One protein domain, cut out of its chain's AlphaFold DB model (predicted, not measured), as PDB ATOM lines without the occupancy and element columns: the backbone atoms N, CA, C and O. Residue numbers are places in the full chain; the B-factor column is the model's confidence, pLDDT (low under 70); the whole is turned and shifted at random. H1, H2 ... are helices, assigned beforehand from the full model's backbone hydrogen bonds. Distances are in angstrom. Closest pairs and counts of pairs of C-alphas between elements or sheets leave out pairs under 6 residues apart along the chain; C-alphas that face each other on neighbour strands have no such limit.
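This is residues 2 to 87 of the 116 residues of the protein "Hypothetical protein" of Brachionus calyciflorus (UniProt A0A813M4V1). A long helical arm, H1, is joined to a small compact head of three crossed helices, H2, H3 and H4; residues 2 to 23 of H1 stick out from it. In the head, H2 and H3 form a helical hairpin, and H4 crosses H2 at a large angle. The printed part has 86 residues with four named helices, in the order H1, H2, H3, H4, and no named strand; the class is all helix. The whole is only just loose, close to extended, with a radius of gyration of the C-alphas of 17.9 A, and spans 63 by 28 by 17 A; the arm makes much of the length.

H1, residues 2 to 30, touches no helix; it is only just apart from H3, residues 55 to 62, at a closest distance of 8.1 A. H2, residues 38 to 49, touches H3 at a steep tilt of 41 degrees, opposite ways, as a hairpin; their closest C-alphas, of Gln 40 and Val 62, are 6.5 A apart. H4, residues 66 to 79, touches H2 about perpendicular, at 86 degrees, with the C-alphas of Ile 45 and Lys 73 closest at 6.5 A. With residues 66 to 70 alone H4 touches H3, at 85 degrees, about perpendicular; the C-alphas of Ala 59 and Arg 66 are closest at 5.2 A. In H1, H2 and H3 every O i to N i+4 pair is within hydrogen-bond range; in H4, 8 of 10 are.

H1 begins at C-alpha 2 (17.548, -56.653, -23.688) and runs 42.9 A to C-alpha 30 (-18.399, -50.642, -46.303). H2 measures 16.7 A, H3 10.6 A and H4 21.0 A, the last ending at C-alpha 79 (-42.386, -43.269, -32.032).

The C-alphas of Phe 2 and Arg 87, the two farthest apart, are 65.0 A apart. The printed part has no cut and no long link. The model's pLDDT is under 70 at residues 2 to 3, 21 to 34 and 84 to 87.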
ATOM      1  N   PHE A   2      18.797 -57.323 -24.098       67.75
ATOM      2  CA  PHE A   2      17.548 -56.653 -23.688       67.75
ATOM      3  C   PHE A   2      16.884 -55.789 -24.779       67.75
ATOM      4  O   PHE A   2      15.662 -55.781 -24.889       67.75
ATOM      5  N   GLU A   3      17.661 -55.105 -25.624       69.06
ATOM      6  CA  GLU A   3      17.093 -54.190 -26.631       69.06
ATOM      7  C   GLU A   3      16.283 -54.889 -27.728       69.06
ATOM      8  O   GLU A   3      15.254 -54.379 -28.168       69.06
ATOM      9  N   THR A   4      16.689 -56.092 -28.136       74.19
ATOM     10  CA  THR A   4      15.987 -56.858 -29.176       74.19
ATOM     11  C   THR A   4      14.601 -57.310 -28.720       74.19
ATOM     12  O   THR A   4      13.671 -57.324 -29.520       74.19
ATOM     13  N   PHE A   5      14.434 -57.620 -27.430       77.62
ATOM     14  CA  PHE A   5      13.125 -57.937 -26.852       77.62
ATOM     15  C   PHE A   5      12.212 -56.707 -26.790       77.62
ATOM     16  O   PHE A   5      11.025 -56.809 -27.098       77.62
ATOM     17  N   PHE A   6      12.763 -55.540 -26.448       77.12
ATOM     18  CA  PHE A   6      12.000 -54.294 -26.357       77.12
ATOM     19  C   PHE A   6      11.499 -53.820 -27.733       77.12
ATOM     20  O   PHE A   6      10.351 -53.389 -27.882       77.12
ATOM     21  N   LEU A   7      12.330 -53.973 -28.767       75.12
ATOM     22  CA  LEU A   7      11.968 -53.672 -30.153       75.12
ATOM     23  C   LEU A   7      10.906 -54.633 -30.703       75.12
ATOM     24  O   LEU A   7       9.948 -54.191 -31.330       75.12
ATOM     25  N   LEU A   8      11.007 -55.935 -30.422       78.31
ATOM     26  CA  LEU A   8       9.978 -56.908 -30.809       78.31
ATOM     27  C   LEU A   8       8.632 -56.615 -30.137       78.31
ATOM     28  O   LEU A   8       7.599 -56.621 -30.804       78.31
ATOM     29  N   PHE A   9       8.634 -56.301 -28.840       82.12
ATOM     30  CA  PHE A   9       7.405 -56.035 -28.093       82.12
ATOM     31  C   PHE A   9       6.679 -54.778 -28.596       82.12
ATOM     32  O   PHE A   9       5.468 -54.794 -28.820       82.12
ATOM     33  N   THR A  10       7.422 -53.699 -28.850       81.75
ATOM     34  CA  THR A  10       6.861 -52.458 -29.409       81.75
ATOM     35  C   THR A  10       6.382 -52.635 -30.852       81.75
ATOM     36  O   THR A  10       5.321 -52.123 -31.204       81.75
ATOM     37  N   CYS A  11       7.085 -53.423 -31.670       80.81
ATOM     38  CA  CYS A  11       6.685 -53.724 -33.047       80.81
ATOM     39  C   CYS A  11       5.397 -54.570 -33.112       80.81
ATOM     40  O   CYS A  11       4.499 -54.287 -33.910       80.81
ATOM     41  N   ILE A  12       5.250 -55.558 -32.221       83.69
ATOM     42  CA  ILE A  12       4.027 -56.369 -32.095       83.69
ATOM     43  C   ILE A  12       2.845 -55.501 -31.639       83.69
ATOM     44  O   ILE A  12       1.760 -55.576 -32.212       83.69
ATOM     45  N   LEU A  13       3.044 -54.625 -30.650       83.50
ATOM     46  CA  LEU A  13       1.991 -53.707 -30.205       83.50
ATOM     47  C   LEU A  13       1.572 -52.730 -31.311       83.50
ATOM     48  O   LEU A  13       0.379 -52.503 -31.509       83.50
ATOM     49  N   TYR A  14       2.533 -52.185 -32.059       82.38
ATOM     50  CA  TYR A  14       2.278 -51.222 -33.129       82.38
ATOM     51  C   TYR A  14       1.511 -51.846 -34.303       82.38
ATOM     52  O   TYR A  14       0.529 -51.282 -34.787       82.38
ATOM     53  N   THR A  15       1.899 -53.053 -34.719       78.25
ATOM     54  CA  THR A  15       1.209 -53.797 -35.785       78.25
ATOM     55  C   THR A  15      -0.204 -54.217 -35.371       78.25
ATOM     56  O   THR A  15      -1.142 -54.042 -36.153       78.25
ATOM     57  N   CYS A  16      -0.401 -54.666 -34.127       76.44
ATOM     58  CA  CYS A  16      -1.729 -54.936 -33.564       76.44
ATOM     59  C   CYS A  16      -2.621 -53.686 -33.552       76.44
ATOM     60  O   CYS A  16      -3.793 -53.757 -33.930       76.44
ATOM     61  N   LEU A  17      -2.072 -52.530 -33.167       77.62
ATOM     62  CA  LEU A  17      -2.804 -51.263 -33.149       77.62
ATOM     63  C   LEU A  17      -3.239 -50.838 -34.562       77.62
ATOM     64  O   LEU A  17      -4.365 -50.375 -34.752       77.62
ATOM     65  N   ILE A  18      -2.373 -51.018 -35.563       75.88
ATOM     66  CA  ILE A  18      -2.679 -50.722 -36.970       75.88
ATOM     67  C   ILE A  18      -3.781 -51.646 -37.492       75.88
ATOM     68  O   ILE A  18      -4.762 -51.165 -38.058       75.88
ATOM     69  N   LEU A  19      -3.677 -52.956 -37.250       73.44
ATOM     70  CA  LEU A  19      -4.685 -53.938 -37.668       73.44
ATOM     71  C   LEU A  19      -6.069 -53.639 -37.063       73.44
ATOM     72  O   LEU A  19      -7.086 -53.692 -37.766       73.44
ATOM     73  N   LEU A  20      -6.120 -53.248 -35.786       71.81
ATOM     74  CA  LEU A  20      -7.362 -52.869 -35.108       71.81
ATOM     75  C   LEU A  20      -7.987 -51.583 -35.688       71.81
ATOM     76  O   LEU A  20      -9.208 -51.445 -35.745       71.81
ATOM     77  N   ASN A  21      -7.162 -50.634 -36.137       69.12
ATOM     78  CA  ASN A  21      -7.637 -49.396 -36.756       69.12
ATOM     79  C   ASN A  21      -8.075 -49.599 -38.214       69.12
ATOM     80  O   ASN A  21      -9.119 -49.081 -38.613       69.12
ATOM     81  N   CYS A  22      -7.337 -50.389 -38.999       58.69
ATOM     82  CA  CYS A  22      -7.687 -50.699 -40.386       58.69
ATOM     83  C   CYS A  22      -9.030 -51.427 -40.487       58.69
ATOM     84  O   CYS A  22      -9.848 -51.088 -41.338       58.69
ATOM     85  N   THR A  23      -9.294 -52.383 -39.594       64.62
ATOM     86  CA  THR A  23     -10.576 -53.107 -39.553       64.62
ATOM     87  C   THR A  23     -11.750 -52.185 -39.217       64.62
ATOM     88  O   THR A  23     -12.763 -52.227 -39.916       64.62
ATOM     89  N   LYS A  24     -11.604 -51.280 -38.235       62.97
ATOM     90  CA  LYS A  24     -12.605 -50.233 -37.949       62.97
ATOM     91  C   LYS A  24     -12.892 -49.364 -39.175       62.97
ATOM     92  O   LYS A  24     -14.053 -49.158 -39.522       62.97
ATOM     93  N   LEU A  25     -11.850 -48.897 -39.862       59.81
ATOM     94  CA  LEU A  25     -11.972 -48.065 -41.065       59.81
ATOM     95  C   LEU A  25     -12.694 -48.795 -42.208       59.81
ATOM     96  O   LEU A  25     -13.537 -48.208 -42.883       59.81
ATOM     97  N   LEU A  26     -12.418 -50.088 -42.390       59.16
ATOM     98  CA  LEU A  26     -13.011 -50.916 -43.444       59.16
ATOM     99  C   LEU A  26     -14.502 -51.203 -43.185       59.16
ATOM    100  O   LEU A  26     -15.302 -51.177 -44.123       59.16
ATOM    101  N   ILE A  27     -14.897 -51.396 -41.921       61.09
ATOM    102  CA  ILE A  27     -16.309 -51.507 -41.508       61.09
ATOM    103  C   ILE A  27     -17.047 -50.185 -41.769       61.09
ATOM    104  O   ILE A  27     -18.138 -50.188 -42.341       61.09
ATOM    105  N   PHE A  28     -16.430 -49.046 -41.432       58.78
ATOM    106  CA  PHE A  28     -16.992 -47.721 -41.706       58.78
ATOM    107  C   PHE A  28     -17.153 -47.444 -43.209       58.78
ATOM    108  O   PHE A  28     -18.201 -46.948 -43.622       58.78
ATOM    109  N   TYR A  29     -16.160 -47.794 -44.034       56.47
ATOM    110  CA  TYR A  29     -16.197 -47.560 -45.482       56.47
ATOM    111  C   TYR A  29     -17.226 -48.460 -46.189       56.47
ATOM    112  O   TYR A  29     -17.960 -47.992 -47.059       56.47
ATOM    113  N   LYS A  30     -17.367 -49.729 -45.771       56.22
ATOM    114  CA  LYS A  30     -18.399 -50.642 -46.303       56.22
ATOM    115  C   LYS A  30     -19.832 -50.238 -45.939       56.22
ATOM    116  O   LYS A  30     -20.756 -50.578 -46.676       56.22
ATOM    117  N   ASN A  31     -20.020 -49.500 -44.846       58.97
ATOM    118  CA  ASN A  31     -21.326 -48.991 -44.414       58.97
ATOM    119  C   ASN A  31     -21.726 -47.666 -45.092       58.97
ATOM    120  O   ASN A  31     -22.768 -47.096 -44.760       58.97
ATOM    121  N   GLY A  32     -20.948 -47.187 -46.070       53.75
ATOM    122  CA  GLY A  32     -21.282 -46.021 -46.884       53.75
ATOM    123  C   GLY A  32     -22.680 -46.129 -47.507       53.75
ATOM    124  O   GLY A  32     -22.930 -46.964 -48.368       53.75
ATOM    125  N   GLN A  33     -23.584 -45.249 -47.066       55.66
ATOM    126  CA  GLN A  33     -24.953 -45.017 -47.564       55.66
ATOM    127  C   GLN A  33     -26.046 -46.045 -47.228       55.66
ATOM    128  O   GLN A  33     -27.192 -45.856 -47.645       55.66
ATOM    129  N   LYS A  34     -25.778 -47.092 -46.440       65.44
ATOM    130  CA  LYS A  34     -26.864 -47.968 -45.969       65.44
ATOM    131  C   LYS A  34     -27.570 -47.353 -44.766       65.44
ATOM    132  O   LYS A  34     -26.938 -46.886 -43.822       65.44
ATOM    133  N   LYS A  35     -28.906 -47.360 -44.812       72.50
ATOM    134  CA  LYS A  35     -29.738 -47.028 -43.652       72.50
ATOM    135  C   LYS A  35     -29.358 -47.933 -42.482       72.50
ATOM    136  O   LYS A  35     -29.069 -49.110 -42.695       72.50
ATOM    137  N   VAL A  36     -29.383 -47.378 -41.269       80.12
ATOM    138  CA  VAL A  36     -29.152 -48.139 -40.035       80.12
ATOM    139  C   VAL A  36     -30.104 -49.330 -40.027       80.12
ATOM    140  O   VAL A  36     -31.315 -49.167 -40.202       80.12
ATOM    141  N   SER A  37     -29.544 -50.530 -39.900       85.06
ATOM    142  CA  SER A  37     -30.355 -51.741 -39.829       85.06
ATOM    143  C   SER A  37     -31.178 -51.744 -38.541       85.06
ATOM    144  O   SER A  37     -30.772 -51.178 -37.529       85.06
ATOM    145  N   GLU A  38     -32.327 -52.412 -38.554       85.19
ATOM    146  CA  GLU A  38     -33.188 -52.490 -37.370       85.19
ATOM    147  C   GLU A  38     -32.456 -53.097 -36.161       85.19
ATOM    148  O   GLU A  38     -32.597 -52.606 -35.043       85.19
ATOM    149  N   ALA A  39     -31.588 -54.086 -36.396       87.25
ATOM    150  CA  ALA A  39     -30.732 -54.671 -35.366       87.25
ATOM    151  C   ALA A  39     -29.775 -53.637 -34.746       87.25
ATOM    152  O   ALA A  39     -29.686 -53.531 -33.524       87.25
ATOM    153  N   GLN A  40     -29.108 -52.829 -35.575       88.94
ATOM    154  CA  GLN A  40     -28.227 -51.758 -35.102       88.94
ATOM    155  C   GLN A  40     -29.000 -50.681 -34.335       88.94
ATOM    156  O   GLN A  40     -28.512 -50.182 -33.324       88.94
ATOM    157  N   SER A  41     -30.222 -50.343 -34.760       88.75
ATOM    158  CA  SER A  41     -31.075 -49.413 -34.015       88.75
ATOM    159  C   SER A  41     -31.386 -49.929 -32.610       88.75
ATOM    160  O   SER A  41     -31.246 -49.178 -31.646       88.75
ATOM    161  N   TRP A  42     -31.750 -51.208 -32.472       91.12
ATOM    162  CA  TRP A  42     -31.988 -51.819 -31.161       91.12
ATOM    163  C   TRP A  42     -30.734 -51.839 -30.286       91.12
ATOM    164  O   TRP A  42     -30.825 -51.541 -29.096       91.12
ATOM    165  N   GLN A  43     -29.560 -52.109 -30.867       91.50
ATOM    166  CA  GLN A  43     -28.284 -52.037 -30.148       91.50
ATOM    167  C   GLN A  43     -28.002 -50.621 -29.630       91.50
ATOM    168  O   GLN A  43     -27.647 -50.459 -28.463       91.50
ATOM    169  N   ILE A  44     -28.216 -49.592 -30.456       90.94
ATOM    170  CA  ILE A  44     -28.061 -48.187 -30.048       90.94
ATOM    171  C   ILE A  44     -29.014 -47.856 -28.894       90.94
ATOM    172  O   ILE A  44     -28.581 -47.298 -27.888       90.94
ATOM    173  N   ILE A  45     -30.296 -48.220 -29.009       90.56
ATOM    174  CA  ILE A  45     -31.313 -47.942 -27.982       90.56
ATOM    175  C   ILE A  45     -30.974 -48.650 -26.663       90.56
ATOM    176  O   ILE A  45     -31.059 -48.031 -25.601       90.56
ATOM    177  N   GLY A  46     -30.558 -49.918 -26.723       91.62
ATOM    178  CA  GLY A  46     -30.151 -50.692 -25.551       91.62
ATOM    179  C   GLY A  46     -28.970 -50.050 -24.822       91.62
ATOM    180  O   GLY A  46     -29.069 -49.753 -23.633       91.62
ATOM    181  N   LEU A  47     -27.899 -49.730 -25.556       90.62
ATOM    182  CA  LEU A  47     -26.705 -49.084 -25.000       90.62
ATOM    183  C   LEU A  47     -26.997 -47.689 -24.427       90.62
ATOM    184  O   LEU A  47     -26.417 -47.290 -23.421       90.62
ATOM    185  N   MET A  48     -27.922 -46.946 -25.038       86.25
ATOM    186  CA  MET A  48     -28.356 -45.645 -24.530       86.25
ATOM    187  C   MET A  48     -29.162 -45.740 -23.231       86.25
ATOM    188  O   MET A  48     -29.084 -44.830 -22.404       86.25
ATOM    189  N   LYS A  49     -29.926 -46.821 -23.033       86.31
ATOM    190  CA  LYS A  49     -30.722 -47.036 -21.817       86.31
ATOM    191  C   LYS A  49     -29.840 -47.273 -20.593       86.31
ATOM    192  O   LYS A  49     -30.180 -46.813 -19.507       86.31
ATOM    193  N   GLU A  50     -28.700 -47.929 -20.781       84.38
ATOM    194  CA  GLU A  50     -27.735 -48.184 -19.709       84.38
ATOM    195  C   GLU A  50     -27.006 -46.911 -19.239       84.38
ATOM    196  O   GLU A  50     -26.457 -46.910 -18.144       84.38
ATOM    197  N   LYS A  51     -27.013 -45.813 -20.021       78.12
ATOM    198  CA  LYS A  51     -26.326 -44.525 -19.740       78.12
ATOM    199  C   LYS A  51     -24.824 -44.630 -19.407       78.12
ATOM    200  O   LYS A  51     -24.219 -43.640 -19.012       78.12
ATOM    201  N   THR A  52     -24.211 -45.795 -19.597       81.00
ATOM    202  CA  THR A  52     -22.811 -46.070 -19.241       81.00
ATOM    203  C   THR A  52     -21.811 -45.547 -20.265       81.00
ATOM    204  O   THR A  52     -20.657 -45.322 -19.920       81.00
ATOM    205  N   LYS A  53     -22.234 -45.365 -21.522       84.81
ATOM    206  CA  LYS A  53     -21.346 -45.036 -22.643       84.81
ATOM    207  C   LYS A  53     -21.716 -43.716 -23.302       84.81
ATOM    208  O   LYS A  53     -22.892 -43.371 -23.437       84.81
ATOM    209  N   SER A  54     -20.698 -42.997 -23.760       89.31
ATOM    210  CA  SER A  54     -20.878 -41.800 -24.577       89.31
ATOM    211  C   SER A  54     -21.479 -42.157 -25.942       89.31
ATOM    212  O   SER A  54     -21.298 -43.261 -26.460       89.31
ATOM    213  N   GLN A  55     -22.157 -41.199 -26.586       87.31
ATOM    214  CA  GLN A  55     -22.666 -41.381 -27.959       87.31
ATOM    215  C   GLN A  55     -21.555 -41.786 -28.934       87.31
ATOM    216  O   GLN A  55     -21.805 -42.473 -29.924       87.31
ATOM    217  N   GLN A  56     -20.331 -41.361 -28.624       87.56
ATOM    218  CA  GLN A  56     -19.152 -41.677 -29.391       87.56
ATOM    219  C   GLN A  56     -18.807 -43.155 -29.357       87.56
ATOM    220  O   GLN A  56     -18.704 -43.802 -30.395       87.56
ATOM    221  N   GLU A  57     -18.667 -43.684 -28.151       89.25
ATOM    222  CA  GLU A  57     -18.330 -45.083 -27.939       89.25
ATOM    223  C   GLU A  57     -19.435 -45.993 -28.467       89.25
ATOM    224  O   GLU A  57     -19.144 -47.045 -29.022       89.25
ATOM    225  N   ILE A  58     -20.701 -45.577 -28.367       90.56
ATOM    226  CA  ILE A  58     -21.828 -46.312 -28.956       90.56
ATOM    227  C   ILE A  58     -21.689 -46.388 -30.480       90.56
ATOM    228  O   ILE A  58     -21.881 -47.457 -31.058       90.56
ATOM    229  N   ALA A  59     -21.330 -45.282 -31.135       88.69
ATOM    230  CA  ALA A  59     -21.109 -45.255 -32.577       88.69
ATOM    231  C   ALA A  59     -19.978 -46.213 -32.989       88.69
ATOM    232  O   ALA A  59     -20.137 -46.997 -33.927       88.69
ATOM    233  N   ASP A  60     -18.875 -46.195 -32.239       87.81
ATOM    234  CA  ASP A  60     -17.703 -47.027 -32.505       87.81
ATOM    235  C   ASP A  60     -17.969 -48.518 -32.221       87.81
ATOM    236  O   ASP A  60     -17.491 -49.375 -32.964       87.81
ATOM    237  N   LEU A  61     -18.771 -48.838 -31.198       88.12
ATOM    238  CA  LEU A  61     -19.173 -50.209 -30.852       88.12
ATOM    239  C   LEU A  61     -20.156 -50.812 -31.858       88.12
ATOM    240  O   LEU A  61     -20.035 -51.982 -32.210       88.12
ATOM    241  N   VAL A  62     -21.139 -50.031 -32.309       87.62
ATOM    242  CA  VAL A  62     -22.164 -50.493 -33.263       87.62
ATOM    243  C   VAL A  62     -21.653 -50.422 -34.715       87.62
ATOM    244  O   VAL A  62     -22.250 -51.003 -35.624       87.62
ATOM    245  N   GLY A  63     -20.525 -49.742 -34.953       86.50
ATOM    246  CA  GLY A  63     -19.929 -49.589 -36.283       86.50
ATOM    247  C   GLY A  63     -20.741 -48.657 -37.183       86.50
ATOM    248  O   GLY A  63     -20.931 -48.928 -38.373       86.50
ATOM    249  N   VAL A  64     -21.269 -47.579 -36.604       85.00
ATOM    250  CA  VAL A  64     -22.129 -46.601 -37.277       85.00
ATOM    251  C   VAL A  64     -21.585 -45.185 -37.108       85.00
ATOM    252  O   VAL A  64     -20.792 -44.900 -36.218       85.00
ATOM    253  N   SER A  65     -22.006 -44.253 -37.963       84.19
ATOM    254  CA  SER A  65     -21.581 -42.856 -37.829       84.19
ATOM    255  C   SER A  65     -22.121 -42.228 -36.546       84.19
ATOM    256  O   SER A  65     -23.304 -42.342 -36.244       84.19
ATOM    257  N   ARG A  66     -21.298 -41.430 -35.858       85.31
ATOM    258  CA  ARG A  66     -21.728 -40.570 -34.734       85.31
ATOM    259  C   ARG A  66     -23.021 -39.807 -35.056       85.31
ATOM    260  O   ARG A  66     -23.913 -39.686 -34.223       85.31
ATOM    261  N   LYS A  67     -23.149 -39.349 -36.309       85.06
ATOM    262  CA  LYS A  67     -24.292 -38.570 -36.805       85.06
ATOM    263  C   LYS A  67     -25.614 -39.340 -36.814       85.06
ATOM    264  O   LYS A  67     -26.656 -38.697 -36.821       85.06
ATOM    265  N   CYS A  68     -25.606 -40.676 -36.831       85.81
ATOM    266  CA  CYS A  68     -26.843 -41.462 -36.857       85.81
ATOM    267  C   CYS A  68     -27.336 -41.868 -35.463       85.81
ATOM    268  O   CYS A  68     -28.509 -42.193 -35.322       85.81
ATOM    269  N   VAL A  69     -26.492 -41.811 -34.429       88.62
ATOM    270  CA  VAL A  69     -26.869 -42.209 -33.062       88.62
ATOM    271  C   VAL A  69     -27.966 -41.297 -32.505       88.62
ATOM    272  O   VAL A  69     -28.995 -41.776 -32.029       88.62
ATOM    273  N   PHE A  70     -27.786 -39.977 -32.623       87.81
ATOM    274  CA  PHE A  70     -28.736 -38.997 -32.092       87.81
ATOM    275  C   PHE A  70     -30.120 -39.059 -32.774       87.81
ATOM    276  O   PHE A  70     -31.116 -39.189 -32.059       87.81
ATOM    277  N   PRO A  71     -30.233 -39.066 -34.121       86.56
ATOM    278  CA  PRO A  71     -31.519 -39.250 -34.794       86.56
ATOM    279  C   PRO A  71     -32.224 -40.557 -34.424       86.56
ATOM    280  O   PRO A  71     -33.433 -40.542 -34.213       86.56
ATOM    281  N   THR A  72     -31.497 -41.673 -34.302       87.12
ATOM    282  CA  THR A  72     -32.084 -42.964 -33.907       87.12
ATOM    283  C   THR A  72     -32.709 -42.890 -32.517       87.12
ATOM    284  O   THR A  72     -33.841 -43.336 -32.330       87.12
ATOM    285  N   LYS A  73     -32.023 -42.250 -31.563       88.12
ATOM    286  CA  LYS A  73     -32.564 -42.000 -30.224       88.12
ATOM    287  C   LYS A  73     -33.837 -41.153 -30.279       88.12
ATOM    288  O   LYS A  73     -34.865 -41.560 -29.748       88.12
ATOM    289  N   CYS A  74     -33.785 -39.998 -30.944       87.69
ATOM    290  CA  CYS A  74     -34.931 -39.093 -31.027       87.69
ATOM    291  C   CYS A  74     -36.131 -39.735 -31.732       87.69
ATOM    292  O   CYS A  74     -37.272 -39.503 -31.342       87.69
ATOM    293  N   ASN A  75     -35.895 -40.545 -32.763       85.75
ATOM    294  CA  ASN A  75     -36.958 -41.273 -33.448       85.75
ATOM    295  C   ASN A  75     -37.606 -42.308 -32.525       85.75
ATOM    296  O   ASN A  75     -38.835 -42.397 -32.496       85.75
ATOM    297  N   TYR A  76     -36.809 -43.037 -31.741       87.62
ATOM    298  CA  TYR A  76     -37.328 -43.983 -30.760       87.62
ATOM    299  C   TYR A  76     -38.129 -43.286 -29.657       87.62
ATOM    300  O   TYR A  76     -39.234 -43.710 -29.364       87.62
ATOM    301  N   GLU A  77     -37.643 -42.177 -29.100       87.56
ATOM    302  CA  GLU A  77     -38.390 -41.410 -28.087       87.56
ATOM    303  C   GLU A  77     -39.734 -40.886 -28.620       87.56
ATOM    304  O   GLU A  77     -40.718 -40.848 -27.889       87.56
ATOM    305  N   LYS A  78     -39.798 -40.518 -29.906       86.12
ATOM    306  CA  LYS A  78     -41.024 -40.012 -30.543       86.12
ATOM    307  C   LYS A  78     -42.024 -41.102 -30.916       86.12
ATOM    308  O   LYS A  78     -43.224 -40.857 -30.896       86.12
ATOM    309  N   THR A  79     -41.542 -42.259 -31.362       82.88
ATOM    310  CA  THR A  79     -42.386 -43.269 -32.032       82.88
ATOM    311  C   THR A  79     -42.395 -44.621 -31.333       82.88
ATOM    312  O   THR A  79     -43.166 -45.495 -31.725       82.88
ATOM    313  N   SER A  80     -41.530 -44.817 -30.336       83.69
ATOM    314  CA  SER A  80     -41.231 -46.094 -29.677       83.69
ATOM    315  C   SER A  80     -40.863 -47.217 -30.656       83.69
ATOM    316  O   SER A  80     -41.023 -48.397 -30.354       83.69
ATOM    317  N   ARG A  81     -40.378 -46.864 -31.855       78.94
ATOM    318  CA  ARG A  81     -39.996 -47.801 -32.918       78.94
ATOM    319  C   ARG A  81     -38.509 -47.674 -33.222       78.94
ATOM    320  O   ARG A  81     -37.993 -46.576 -33.402       78.94
ATOM    321  N   ALA A  82     -37.829 -48.816 -33.320       74.69
ATOM    322  CA  ALA A  82     -36.427 -48.891 -33.739       74.69
ATOM    323  C   ALA A  82     -36.254 -48.782 -35.266       74.69
ATOM    324  O   ALA A  82     -35.165 -48.489 -35.765       74.69
ATOM    325  N   LYS A  83     -37.334 -49.007 -36.021       75.50
ATOM    326  CA  LYS A  83     -37.356 -48.895 -37.478       75.50
ATOM    327  C   LYS A  83     -37.694 -47.472 -37.907       75.50
ATOM    328  O   LYS A  83     -38.643 -46.871 -37.406       75.50
ATOM    329  N   GLU A  84     -36.952 -46.965 -38.888       67.25
ATOM    330  CA  GLU A  84     -37.256 -45.680 -39.512       67.25
ATOM    331  C   GLU A  84     -38.625 -45.739 -40.208       67.25
ATOM    332  O   GLU A  84     -38.897 -46.639 -41.009       67.25
ATOM    333  N   LEU A  85     -39.493 -44.773 -39.896       64.69
ATOM    334  CA  LEU A  85     -40.790 -44.648 -40.552       64.69
ATOM    335  C   LEU A  85     -40.597 -44.262 -42.020       64.69
ATOM    336  O   LEU A  85     -39.792 -43.395 -42.367       64.69
ATOM    337  N   SER A  86     -41.377 -44.891 -42.899       67.31
ATOM    338  CA  SER A  86     -41.513 -44.426 -44.275       67.31
ATOM    339  C   SER A  86     -41.985 -42.973 -44.264       67.31
ATOM    340  O   SER A  86     -42.929 -42.637 -43.547       67.31
ATOM    341  N   ARG A  87     -41.335 -42.112 -45.055       68.00
ATOM    342  CA  ARG A  87     -41.706 -40.698 -45.167       68.00
ATOM    343  C   ARG A  87     -43.177 -40.593 -45.579       68.00
ATOM    344  O   ARG A  87     -43.531 -40.971 -46.695       68.00
TER     345      ARG A  87